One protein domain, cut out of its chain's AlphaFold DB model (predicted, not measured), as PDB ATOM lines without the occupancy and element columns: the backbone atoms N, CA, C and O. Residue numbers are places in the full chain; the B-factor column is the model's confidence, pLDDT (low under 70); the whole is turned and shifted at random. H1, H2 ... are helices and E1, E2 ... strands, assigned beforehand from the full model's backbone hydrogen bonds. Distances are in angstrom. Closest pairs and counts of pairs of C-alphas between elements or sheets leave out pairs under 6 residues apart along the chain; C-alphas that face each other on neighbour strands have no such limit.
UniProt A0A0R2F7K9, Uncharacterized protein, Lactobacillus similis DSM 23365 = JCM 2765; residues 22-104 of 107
ATOM      1  N   VAL A  22      48.062  19.357  31.705       96.75
ATOM      2  CA  VAL A  22      47.723  20.783  31.776       96.75
ATOM      3  C   VAL A  22      47.373  21.163  33.208       96.75
ATOM      4  O   VAL A  22      46.676  20.436  33.914       96.75
ATOM      5  N   VAL A  23      47.831  22.339  33.632       97.06
ATOM      6  CA  VAL A  23      47.392  22.980  34.872       97.06
ATOM      7  C   VAL A  23      46.883  24.366  34.524       97.06
ATOM      8  O   VAL A  23      47.551  25.105  33.803       97.06
ATOM      9  N   ILE A  24      45.696  24.696  35.019       96.56
ATOM     10  CA  ILE A  24      45.070  25.999  34.822       96.56
ATOM     11  C   ILE A  24      45.112  26.734  36.144       96.56
ATOM     12  O   ILE A  24      44.717  26.187  37.176       96.56
ATOM     13  N   TYR A  25      45.584  27.971  36.087       96.06
ATOM     14  CA  TYR A  25      45.686  28.860  37.227       96.06
ATOM     15  C   TYR A  25      44.728  30.033  37.063       96.06
ATOM     16  O   TYR A  25      44.443  30.442  35.936       96.06
ATOM     17  N   ASP A  26      44.238  30.561  38.180       93.38
ATOM     18  CA  ASP A  26      43.631  31.888  38.206       93.38
ATOM     19  C   ASP A  26      44.712  32.981  38.128       93.38
ATOM     20  O   ASP A  26      45.917  32.712  38.206       93.38
ATOM     21  N   ASP A  27      44.279  34.236  38.018       94.00
ATOM     22  CA  ASP A  27      45.180  35.393  37.975       94.00
ATOM     23  C   ASP A  27      45.986  35.583  39.276       94.00
ATOM     24  O   ASP A  27      46.979  36.307  39.299       94.00
ATOM     25  N   SER A  28      45.570  34.934  40.369       95.25
ATOM     26  CA  SER A  28      46.256  34.941  41.666       95.25
ATOM     27  C   SER A  28      47.240  33.774  41.832       95.25
ATOM     28  O   SER A  28      47.914  33.683  42.858       95.25
ATOM     29  N   GLY A  29      47.353  32.884  40.841       92.94
ATOM     30  CA  GLY A  29      48.221  31.709  40.878       92.94
ATOM     31  C   GLY A  29      47.651  30.504  41.635       92.94
ATOM     32  O   GLY A  29      48.387  29.542  41.873       92.94
ATOM     33  N   HIS A  30      46.367  30.499  42.003       93.12
ATOM     34  CA  HIS A  30      45.711  29.306  42.540       93.12
ATOM     35  C   HIS A  30      45.334  28.345  41.418       93.12
ATOM     36  O   HIS A  30      44.929  28.752  40.333       93.12
ATOM     37  N   ILE A  31      45.432  27.046  41.695       95.25
ATOM     38  CA  ILE A  31      45.043  26.009  40.739       95.25
ATOM     39  C   ILE A  31      43.513  25.999  40.611       95.25
ATOM     40  O   ILE A  31      42.814  25.673  41.570       95.25
ATOM     41  N   LEU A  32      43.014  26.300  39.411       96.19
ATOM     42  CA  LEU A  32      41.609  26.129  39.036       96.19
ATOM     43  C   LEU A  32      41.328  24.699  38.586       96.19
ATOM     44  O   LEU A  32      40.349  24.096  39.019       96.19
ATOM     45  N   HIS A  33      42.211  24.154  37.744       97.69
ATOM     46  CA  HIS A  33      42.055  22.823  37.172       97.69
ATOM     47  C   HIS A  33      43.389  22.112  36.982       97.69
ATOM     48  O   HIS A  33      44.420  22.731  36.708       97.69
ATOM     49  N   VAL A  34      43.343  20.784  37.048       97.88
ATOM     50  CA  VAL A  34      44.453  19.904  36.680       97.88
ATOM     51  C   VAL A  34      43.918  18.872  35.705       97.88
ATOM     52  O   VAL A  34      43.119  18.023  36.093       97.88
ATOM     53  N   TYR A  35      44.338  18.948  34.446       97.62
ATOM     54  CA  TYR A  35      43.859  18.061  33.392       97.62
ATOM     55  C   TYR A  35      44.898  17.020  33.006       97.62
ATOM     56  O   TYR A  35      46.095  17.291  32.898       97.62
ATOM     57  N   ASP A  36      44.379  15.834  32.724       96.12
ATOM     58  CA  ASP A  36      45.095  14.726  32.116       96.12
ATOM     59  C   ASP A  36      44.288  14.288  30.885       96.12
ATOM     60  O   ASP A  36      43.146  13.825  30.995       96.12
ATOM     61  N   VAL A  37      44.829  14.529  29.693       95.31
ATOM     62  CA  VAL A  37      44.100  14.403  28.429       95.31
ATOM     63  C   VAL A  37      44.099  12.945  27.981       95.31
ATOM     64  O   VAL A  37      45.125  12.265  27.948       95.31
ATOM     65  N   LYS A  38      42.919  12.441  27.615       93.44
ATOM     66  CA  LYS A  38      42.686  11.054  27.212       93.44
ATOM     67  C   LYS A  38      41.886  10.966  25.922       93.44
ATOM     68  O   LYS A  38      41.050  11.807  25.608       93.44
ATOM     69  N   ASN A  39      42.068   9.846  25.226       92.50
ATOM     70  CA  ASN A  39      41.259   9.485  24.059       92.50
ATOM     71  C   ASN A  39      39.876   8.916  24.445       92.50
ATOM     72  O   ASN A  39      39.021   8.714  23.587       92.50
ATOM     73  N   GLY A  40      39.640   8.632  25.730       92.75
ATOM     74  CA  GLY A  40      38.383   8.086  26.235       92.75
ATOM     75  C   GLY A  40      38.413   7.827  27.744       92.75
ATOM     76  O   GLY A  40      39.421   8.057  28.402       92.75
ATOM     77  N   PHE A  41      37.306   7.307  28.287       91.19
ATOM     78  CA  PHE A  41      37.148   6.994  29.721       91.19
ATOM     79  C   PHE A  41      37.119   5.493  30.034       91.19
ATOM     80  O   PHE A  41      36.755   5.085  31.138       91.19
ATOM     81  N   THR A  42      37.427   4.644  29.054       86.00
ATOM     82  CA  THR A  42      37.454   3.194  29.265       86.00
ATOM     83  C   THR A  42      38.616   2.812  30.181       86.00
ATOM     84  O   THR A  42      39.589   3.552  30.310       86.00
ATOM     85  N   ALA A  43      38.552   1.628  30.794       75.19
ATOM     86  CA  ALA A  43      39.660   1.113  31.604       75.19
ATOM     87  C   ALA A  43      40.973   0.984  30.805       75.19
ATOM     88  O   ALA A  43      42.046   1.110  31.377       75.19
ATOM     89  N   TYR A  44      40.888   0.796  29.484       72.19
ATOM     90  CA  TYR A  44      42.053   0.813  28.597       72.19
ATOM     91  C   TYR A  44      42.653   2.219  28.436       72.19
ATOM     92  O   TYR A  44      43.862   2.368  28.311       72.19
ATOM     93  N   ALA A  45      41.814   3.258  28.461       78.31
ATOM     94  CA  ALA A  45      42.268   4.641  28.376       78.31
ATOM     95  C   ALA A  45      42.788   5.183  29.721       78.31
ATOM     96  O   ALA A  45      43.580   6.123  29.732       78.31
ATOM     97  N   ILE A  46      42.356   4.610  30.851       81.62
ATOM     98  CA  ILE A  46      42.733   5.050  32.201       81.62
ATOM     99  C   ILE A  46      43.212   3.856  33.031       81.62
ATOM    100  O   ILE A  46      42.422   3.184  33.703       81.62
ATOM    101  N   ASP A  47      44.527   3.648  33.016       79.38
ATOM    102  CA  ASP A  47      45.199   2.583  33.758       79.38
ATOM    103  C   ASP A  47      45.062   2.739  35.289       79.38
ATOM    104  O   ASP A  47      45.018   3.844  35.838       79.38
ATOM    105  N   THR A  48      45.014   1.615  36.006       73.31
ATOM    106  CA  THR A  48      44.867   1.592  37.472       73.31
ATOM    107  C   THR A  48      46.042   2.259  38.198       73.31
ATOM    108  O   THR A  48      45.829   2.935  39.205       73.31
ATOM    109  N   SER A  49      47.270   2.142  37.685       76.31
ATOM    110  CA  SER A  49      48.453   2.791  38.269       76.31
ATOM    111  C   SER A  49      48.389   4.319  38.181       76.31
ATOM    112  O   SER A  49      48.881   5.016  39.071       76.31
ATOM    113  N   VAL A  50      47.728   4.845  37.147       84.38
ATOM    114  CA  VAL A  50      47.490   6.281  36.965       84.38
ATOM    115  C   VAL A  50      46.476   6.785  37.995       84.38
ATOM    116  O   VAL A  50      46.698   7.826  38.612       84.38
ATOM    117  N   LYS A  51      45.426   6.004  38.285       87.44
ATOM    118  CA  LYS A  51      44.426   6.360  39.310       87.44
ATOM    119  C   LYS A  51      45.042   6.545  40.695       87.44
ATOM    120  O   LYS A  51      44.671   7.489  41.383       87.44
ATOM    121  N   LEU A  52      46.002   5.702  41.087       90.31
ATOM    122  CA  LEU A  52      46.697   5.859  42.370       90.31
ATOM    123  C   LEU A  52      47.461   7.188  42.441       90.31
ATOM    124  O   LEU A  52      47.394   7.882  43.452       90.31
ATOM    125  N   ARG A  53      48.153   7.573  41.363       92.62
ATOM    126  CA  ARG A  53      48.878   8.854  41.309       92.62
ATOM    127  C   ARG A  53      47.925  10.039  41.381       92.62
ATOM    128  O   ARG A  53      48.229  11.001  42.075       92.62
ATOM    129  N   PHE A  54      46.768   9.948  40.728       94.62
ATOM    130  CA  PHE A  54      45.726  10.968  40.830       94.62
ATOM    131  C   PHE A  54      45.175  11.081  42.251       94.62
ATOM    132  O   PHE A  54      45.030  12.190  42.749       94.62
ATOM    133  N   THR A  55      44.937   9.957  42.936       93.88
ATOM    134  CA  THR A  55      44.528   9.962  44.349       93.88
ATOM    135  C   THR A  55      45.582  10.615  45.240       93.88
ATOM    136  O   THR A  55      45.236  11.464  46.057       93.88
ATOM    137  N   LEU A  56      46.864  10.273  45.072       93.12
ATOM    138  CA  LEU A  56      47.955  10.883  45.843       93.12
ATOM    139  C   LEU A  56      48.095  12.382  45.547       93.12
ATOM    140  O   LEU A  56      48.266  13.179  46.465       93.12
ATOM    141  N   PHE A  57      47.965  12.778  44.280       94.38
ATOM    142  CA  PHE A  57      47.954  14.181  43.886       94.38
ATOM    143  C   PHE A  57      46.797  14.932  44.555       94.38
ATOM    144  O   PHE A  57      47.023  15.964  45.182       94.38
ATOM    145  N   ALA A  58      45.579  14.392  44.479       94.44
ATOM    146  CA  ALA A  58      44.396  15.000  45.077       94.44
ATOM    147  C   ALA A  58      44.520  15.125  46.599       94.44
ATOM    148  O   ALA A  58      44.177  16.162  47.160       94.44
ATOM    149  N   ALA A  59      45.067  14.103  47.262       93.00
ATOM    150  CA  ALA A  59      45.329  14.135  48.696       93.00
ATOM    151  C   ALA A  59      46.365  15.206  49.078       93.00
ATOM    152  O   ALA A  59      46.212  15.860  50.105       93.00
ATOM    153  N   LYS A  60      47.398  15.408  48.249       92.62
ATOM    154  CA  LYS A  60      48.457  16.394  48.498       92.62
ATOM    155  C   LYS A  60      48.018  17.835  48.231       92.62
ATOM    156  O   LYS A  60      48.392  18.727  48.985       92.62
ATOM    157  N   TYR A  61      47.264  18.065  47.157       92.69
ATOM    158  CA  TYR A  61      46.943  19.410  46.664       92.69
ATOM    159  C   TYR A  61      45.498  19.853  46.928       92.69
ATOM    160  O   TYR A  61      45.160  20.999  46.660       92.69
ATOM    161  N   GLY A  62      44.634  18.972  47.438       93.44
ATOM    162  CA  GLY A  62      43.238  19.295  47.751       93.44
ATOM    163  C   GLY A  62      42.326  19.475  46.531       93.44
ATOM    164  O   GLY A  62      41.165  19.842  46.695       93.44
ATOM    165  N   ILE A  63      42.824  19.198  45.322       95.06
ATOM    166  CA  ILE A  63      42.086  19.290  44.057       95.06
ATOM    167  C   ILE A  63      42.292  18.004  43.238       95.06
ATOM    168  O   ILE A  63      43.429  17.536  43.117       95.06
ATOM    169  N   PRO A  64      41.226  17.386  42.696       96.62
ATOM    170  CA  PRO A  64      41.365  16.180  41.894       96.62
ATOM    171  C   PRO A  64      41.998  16.469  40.533       96.62
ATOM    172  O   PRO A  64      41.862  17.555  39.975       96.62
ATOM    173  N   VAL A  65      42.627  15.442  39.967       97.25
ATOM    174  CA  VAL A  65      42.964  15.429  38.542       97.25
ATOM    175  C   VAL A  65      41.706  15.085  37.754       97.25
ATOM    176  O   VAL A  65      41.011  14.113  38.065       97.25
ATOM    177  N   GLU A  66      41.421  15.856  36.717       97.69
ATOM    178  CA  GLU A  66      40.318  15.620  35.801       97.69
ATOM    179  C   GLU A  66      40.823  14.880  34.557       97.69
ATOM    180  O   GLU A  66      41.699  15.360  33.835       97.69
ATOM    181  N   ALA A  67      40.255  13.704  34.285       96.44
ATOM    182  CA  ALA A  67      40.437  13.060  32.993       96.44
ATOM    183  C   ALA A  67      39.622  13.838  31.956       96.44
ATOM    184  O   ALA A  67      38.396  13.938  32.078       96.44
ATOM    185  N   VAL A  68      40.297  14.368  30.937       97.56
ATOM    186  CA  VAL A  68      39.683  15.219  29.917       97.56
ATOM    187  C   VAL A  68      39.691  14.532  28.560       97.56
ATOM    188  O   VAL A  68      40.732  14.100  28.078       97.56
ATOM    189  N   VAL A  69      38.529  14.459  27.908       97.06
ATOM    190  CA  VAL A  69      38.409  13.983  26.520       97.06
ATOM    191  C   VAL A  69      37.967  15.143  25.640       97.06
ATOM    192  O   VAL A  69      36.820  15.592  25.729       97.06
ATOM    193  N   ILE A  70      38.877  15.616  24.790       96.44
ATOM    194  CA  ILE A  70      38.646  16.738  23.874       96.44
ATOM    195  C   ILE A  70      37.757  16.300  22.707       96.44
ATOM    196  O   ILE A  70      37.930  15.223  22.133       96.44
ATOM    197  N   ARG A  71      36.800  17.150  22.336       95.75
ATOM    198  CA  ARG A  71      35.972  17.021  21.132       95.75
ATOM    199  C   ARG A  71      36.055  18.312  20.322       95.75
ATOM    200  O   ARG A  71      36.679  19.285  20.725       95.75
ATOM    201  N   LYS A  72      35.410  18.326  19.154       94.56
ATOM    202  CA  LYS A  72      35.490  19.446  18.203       94.56
ATOM    203  C   LYS A  72      35.073  20.807  18.793       94.56
ATOM    204  O   LYS A  72      35.592  21.826  18.355       94.56
ATOM    205  N   HIS A  73      34.125  20.831  19.732       96.62
ATOM    206  CA  HIS A  73      33.491  22.067  20.223       96.62
ATOM    207  C   HIS A  73      33.371  22.159  21.748       96.62
ATOM    208  O   HIS A  73      32.863  23.145  22.269       96.62
ATOM    209  N   ASP A  74      33.762  21.108  22.452       97.62
ATOM    210  CA  ASP A  74      33.643  20.995  23.896       97.62
ATOM    211  C   ASP A  74      34.632  19.928  24.374       97.62
ATOM    212  O   ASP A  74      35.316  19.276  23.573       97.62
ATOM    213  N   PHE A  75      34.674  19.706  25.676       97.94
ATOM    214  CA  PHE A  75      35.362  18.568  26.246       97.94
ATOM    215  C   PHE A  75      34.537  17.926  27.348       97.94
ATOM    216  O   PHE A  75      33.618  18.513  27.923       97.94
ATOM    217  N   LYS A  76      34.856  16.664  27.609       97.88
ATOM    218  CA  LYS A  76      34.285  15.897  28.708       97.88
ATOM    219  C   LYS A  76      35.264  15.911  29.868       97.88
ATOM    220  O   LYS A  76      36.436  15.638  29.628       97.88
ATOM    221  N   SER A  77      34.783  16.132  31.085       97.69
ATOM    222  CA  SER A  77      35.583  16.049  32.305       97.69
ATOM    223  C   SER A  77      34.993  15.052  33.307       97.69
ATOM    224  O   SER A  77      33.774  14.979  33.511       97.69
ATOM    225  N   ILE A  78      35.873  14.265  33.929       97.06
ATOM    226  CA  ILE A  78      35.574  13.415  35.083       97.06
ATOM    227  C   ILE A  78      36.695  13.591  36.106       97.06
ATOM    228  O   ILE A  78      37.852  13.303  35.806       97.06
ATOM    229  N   ALA A  79      36.345  13.989  37.329       96.56
ATOM    230  CA  ALA A  79      37.286  14.010  38.443       96.56
ATOM    231  C   ALA A  79      37.678  12.577  38.837       96.56
ATOM    232  O   ALA A  79      36.818  11.722  39.071       96.56
ATOM    233  N   MET A  80      38.981  12.316  38.907       94.75
ATOM    234  CA  MET A  80      39.546  10.990  39.125       94.75
ATOM    235  C   MET A  80      40.173  10.847  40.510       94.75
ATOM    236  O   MET A  80      40.581  11.818  41.140       94.75
ATOM    237  N   GLY A  81      40.296   9.597  40.967       89.31
ATOM    238  CA  GLY A  81      40.984   9.284  42.222       89.31
ATOM    239  C   GLY A  81      40.190   9.664  43.476       89.31
ATOM    240  O   GLY A  81      40.780   9.782  44.549       89.31
ATOM    241  N   ILE A  82      38.870   9.830  43.336       92.31
ATOM    242  CA  ILE A  82      37.919  10.230  44.381       92.31
ATOM    243  C   ILE A  82      36.755   9.231  44.482       92.31
ATOM    244  O   ILE A  82      36.481   8.478  43.550       92.31
ATOM    245  N   THR A  83      36.026   9.250  45.600       91.06
ATOM    246  CA  THR A  83      34.878   8.351  45.835       91.06
ATOM    247  C   THR A  83      33.619   8.776  45.077       91.06
ATOM    248  O   THR A  83      32.875   7.936  44.577       91.06
ATOM    249  N   LYS A  84      33.388  10.086  44.944       93.44
ATOM    250  CA  LYS A  84      32.254  10.679  44.219       93.44
ATOM    251  C   LYS A  84      32.566  10.892  42.733       93.44
ATOM    252  O   LYS A  84      32.435  11.991  42.203       93.44
ATOM    253  N   GLN A  85      33.022   9.849  42.052       92.88
ATOM    254  CA  GLN A  85      33.408   9.933  40.644       92.88
ATOM    255  C   GLN A  85      32.192   9.790  39.703       92.88
ATOM    256  O   GLN A  85      31.309   8.955  39.920       92.88
ATOM    257  N   ARG A  86      32.149  10.588  38.624       94.19
ATOM    258  CA  ARG A  86      31.164  10.433  37.536       94.19
ATOM    259  C   ARG A  86      31.409   9.163  36.723       94.19
ATOM    260  O   ARG A  86      32.537   8.696  36.585       94.19
ATOM    261  N   SER A  87      30.348   8.620  36.129       92.12
ATOM    262  CA  SER A  87      30.486   7.506  35.188       92.12
ATOM    263  C   SER A  87      30.923   8.002  33.807       92.12
ATOM    264  O   SER A  87      30.599   9.116  33.405       92.12
ATOM    265  N   ALA A  88      31.575   7.137  33.025       91.88
ATOM    266  CA  ALA A  88      31.924   7.423  31.629       91.88
ATOM    267  C   ALA A  88      30.706   7.742  30.732       91.88
ATOM    268  O   ALA A  88      30.872   8.320  29.657       91.88
ATOM    269  N   LYS A  89      29.494   7.352  31.156       92.88
ATOM    270  CA  LYS A  89      28.236   7.625  30.445       92.88
ATOM    271  C   LYS A  89      27.691   9.025  30.736       92.88
ATOM    272  O   LYS A  89      26.993   9.577  29.897       92.88
ATOM    273  N   GLU A  90      28.045   9.598  31.884       95.00
ATOM    274  CA  GLU A  90      27.547  10.893  32.362       95.00
ATOM    275  C   GLU A  90      28.698  11.823  32.802       95.00
ATOM    276  O   GLU A  90      28.713  12.308  33.943       95.00
ATOM    277  N   PRO A  91      29.698  12.070  31.929       96.31
ATOM    278  CA  PRO A  91      30.756  13.028  32.223       96.31
ATOM    279  C   PRO A  91      30.188  14.447  32.311       96.31
ATOM    280  O   PRO A  91      29.130  14.740  31.748       96.31
ATOM    281  N   LEU A  92      30.914  15.350  32.968       97.50
ATOM    282  CA  LEU A  92      30.632  16.775  32.833       97.50
ATOM    283  C   LEU A  92      30.997  17.213  31.407       97.50
ATOM    284  O   LEU A  92      32.033  16.798  30.893       97.50
ATOM    285  N   ILE A  93      30.153  18.023  30.767       97.56
ATOM    286  CA  ILE A  93      30.446  18.625  29.459       97.56
ATOM    287  C   ILE A  93      30.797  20.094  29.672       97.56
ATOM    288  O   ILE A  93      29.968  20.847  30.179       97.56
ATOM    289  N   CYS A  94      31.992  20.493  29.248       97.69
ATOM    290  CA  CYS A  94      32.524  21.841  29.419       97.69
ATOM    291  C   CYS A  94      32.829  22.468  28.057       97.69
ATOM    292  O   CYS A  94      33.309  21.788  27.149       97.69
ATOM    293  N   ARG A  95      32.551  23.766  27.903       96.94
ATOM    294  CA  ARG A  95      32.860  24.537  26.680       96.94
ATOM    295  C   ARG A  95      34.041  25.487  26.856       96.94
ATOM    296  O   ARG A  95      34.611  25.935  25.868       96.94
ATOM    297  N   ASP A  96      34.405  25.755  28.098       94.94
ATOM    298  CA  ASP A  96      35.521  26.589  28.512       94.94
ATOM    299  C   ASP A  96      36.099  26.031  29.821       94.94
ATOM    300  O   ASP A  96      35.656  24.993  30.321       94.94
ATOM    301  N   VAL A  97      37.124  26.705  30.332       94.25
ATOM    302  CA  VAL A  97      37.880  26.315  31.528       94.25
ATOM    303  C   VAL A  97      37.473  27.110  32.772       94.25
ATOM    304  O   VAL A  97      38.153  27.047  33.785       94.25
ATOM    305  N   PHE A  98      36.394  27.892  32.701       94.19
ATOM    306  CA  PHE A  98      35.945  28.784  33.772       94.19
ATOM    307  C   PHE A  98      34.762  28.176  34.540       94.19
ATOM    308  O   PHE A  98      33.780  28.854  34.843       94.19
ATOM    309  N   TYR A  99      34.841  26.882  34.854       94.50
ATOM    310  CA  TYR A  99      33.817  26.152  35.606       94.50
ATOM    311  C   TYR A  99      34.352  25.682  36.965       94.50
ATOM    312  O   TYR A  99      35.553  25.557  37.168       94.50
ATOM    313  N   ASP A 100      33.469  25.375  37.918       95.00
ATOM    314  CA  ASP A 100      33.897  24.741  39.173       95.00
ATOM    315  C   ASP A 100      34.209  23.258  38.924       95.00
ATOM    316  O   ASP A 100      33.323  22.483  38.540       95.00
ATOM    317  N   TRP A 101      35.450  22.840  39.192       94.25
ATOM    318  CA  TRP A 101      35.899  21.448  39.077       94.25
ATOM    319  C   TRP A 101      35.026  20.465  39.872       94.25
ATOM    320  O   TRP A 101      34.925  19.292  39.504       94.25
ATOM    321  N   ARG A 102      34.320  20.909  40.926       95.19
ATOM    322  CA  ARG A 102      33.348  20.078  41.664       95.19
ATOM    323  C   ARG A 102      32.231  19.563  40.768       95.19
ATOM    324  O   ARG A 102      31.702  18.480  41.013       95.19
ATOM    325  N   GLY A 103      31.907  20.279  39.693       95.25
ATOM    326  CA  GLY A 103      30.978  19.811  38.672       95.25
ATOM    327  C   GLY A 103      31.426  18.502  38.018       95.25
ATOM    328  O   GLY A 103      30.572  17.723  37.596       95.25
ATOM    329  N   ALA A 104      32.732  18.218  37.960       94.44
ATOM    330  CA  ALA A 104      33.289  16.979  37.412       94.44
ATOM    331  C   ALA A 104      33.164  15.782  38.378       94.44
ATOM    332  O   ALA A 104      33.436  14.640  37.995       94.44
TER     333      ALA A 104
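This is residues 22 to 104 of the 107 residues of an uncharacterized protein of Lactobacillus similis DSM 23365 = JCM 2765 (UniProt A0A0R2F7K9). A strongly twisted five-stranded sheet makes the body; the long helix H1 packs on it where E3 begins and E4 ends, and the short H2 packs beside E4. The printed part has 83 residues, with the order E1 E2 H1 E3 E4 E5 H2 along the chain. The sheet is mixed, in the order E1 E2 E3 E4 E5, and the class is mixed helices and strands. The whole is compact, with a radius of gyration of the C-alphas of 12.1 A and spans of 37 by 32 by 20 A.

Inner strands E3, residues 65 to 70, and E4, residues 75 to 80, form an antiparallel hairpin, with N 67 and O 78 2.9 A apart. E5, residues 92 to 94, is an edge strand antiparallel to E4, N 77 to O 92 at 2.8 A; E3 E4 E5 is a meander, each strand the antiparallel neighbour of the one before. E2, residues 31 to 37, is parallel to E3, N 66 to O 34 at 2.8 A. E1, residues 22 to 25, is the other edge strand and forms a hairpin with E2, N 35 to O 22 at 2.8 A. E2, H1, residues 48 to 61, and E3 make a strand-helix-strand unit, two parallel strands with a helix between, its crossover right-handed. H1 is on the sheet at a height of 9.2 A, slantwise to the strands at 35 degrees to E3 on the local plane; the closest C-alphas are Phe 54 and Val 65, 5.7 A. In H1, 9 of 10 O i to N i+4 pairs are within hydrogen-bond range; H2, residues 101 to 104, is too short for such a pair. H2 is on the sheet at a height of 6.4 A; the C-alphas of Ile 78 and Ala 104, its closest to E4, are 4.8 A apart. H1 and H2 are apart.

E1 begins at C-alpha 22, (47.723, 20.783, 31.776), and H2 ends at C-alpha 104, (33.289, 16.979, 37.412). H1 is 20.2 A long, E2 16.9 A, E4 15.5 A and E3 15.3 A.

The two farthest C-alphas, Ser 28 and Tyr 44, are 36.8 A apart. The printed part has no cut, E4 to E5 is the long link, and no printed residue is under 70 in pLDDT.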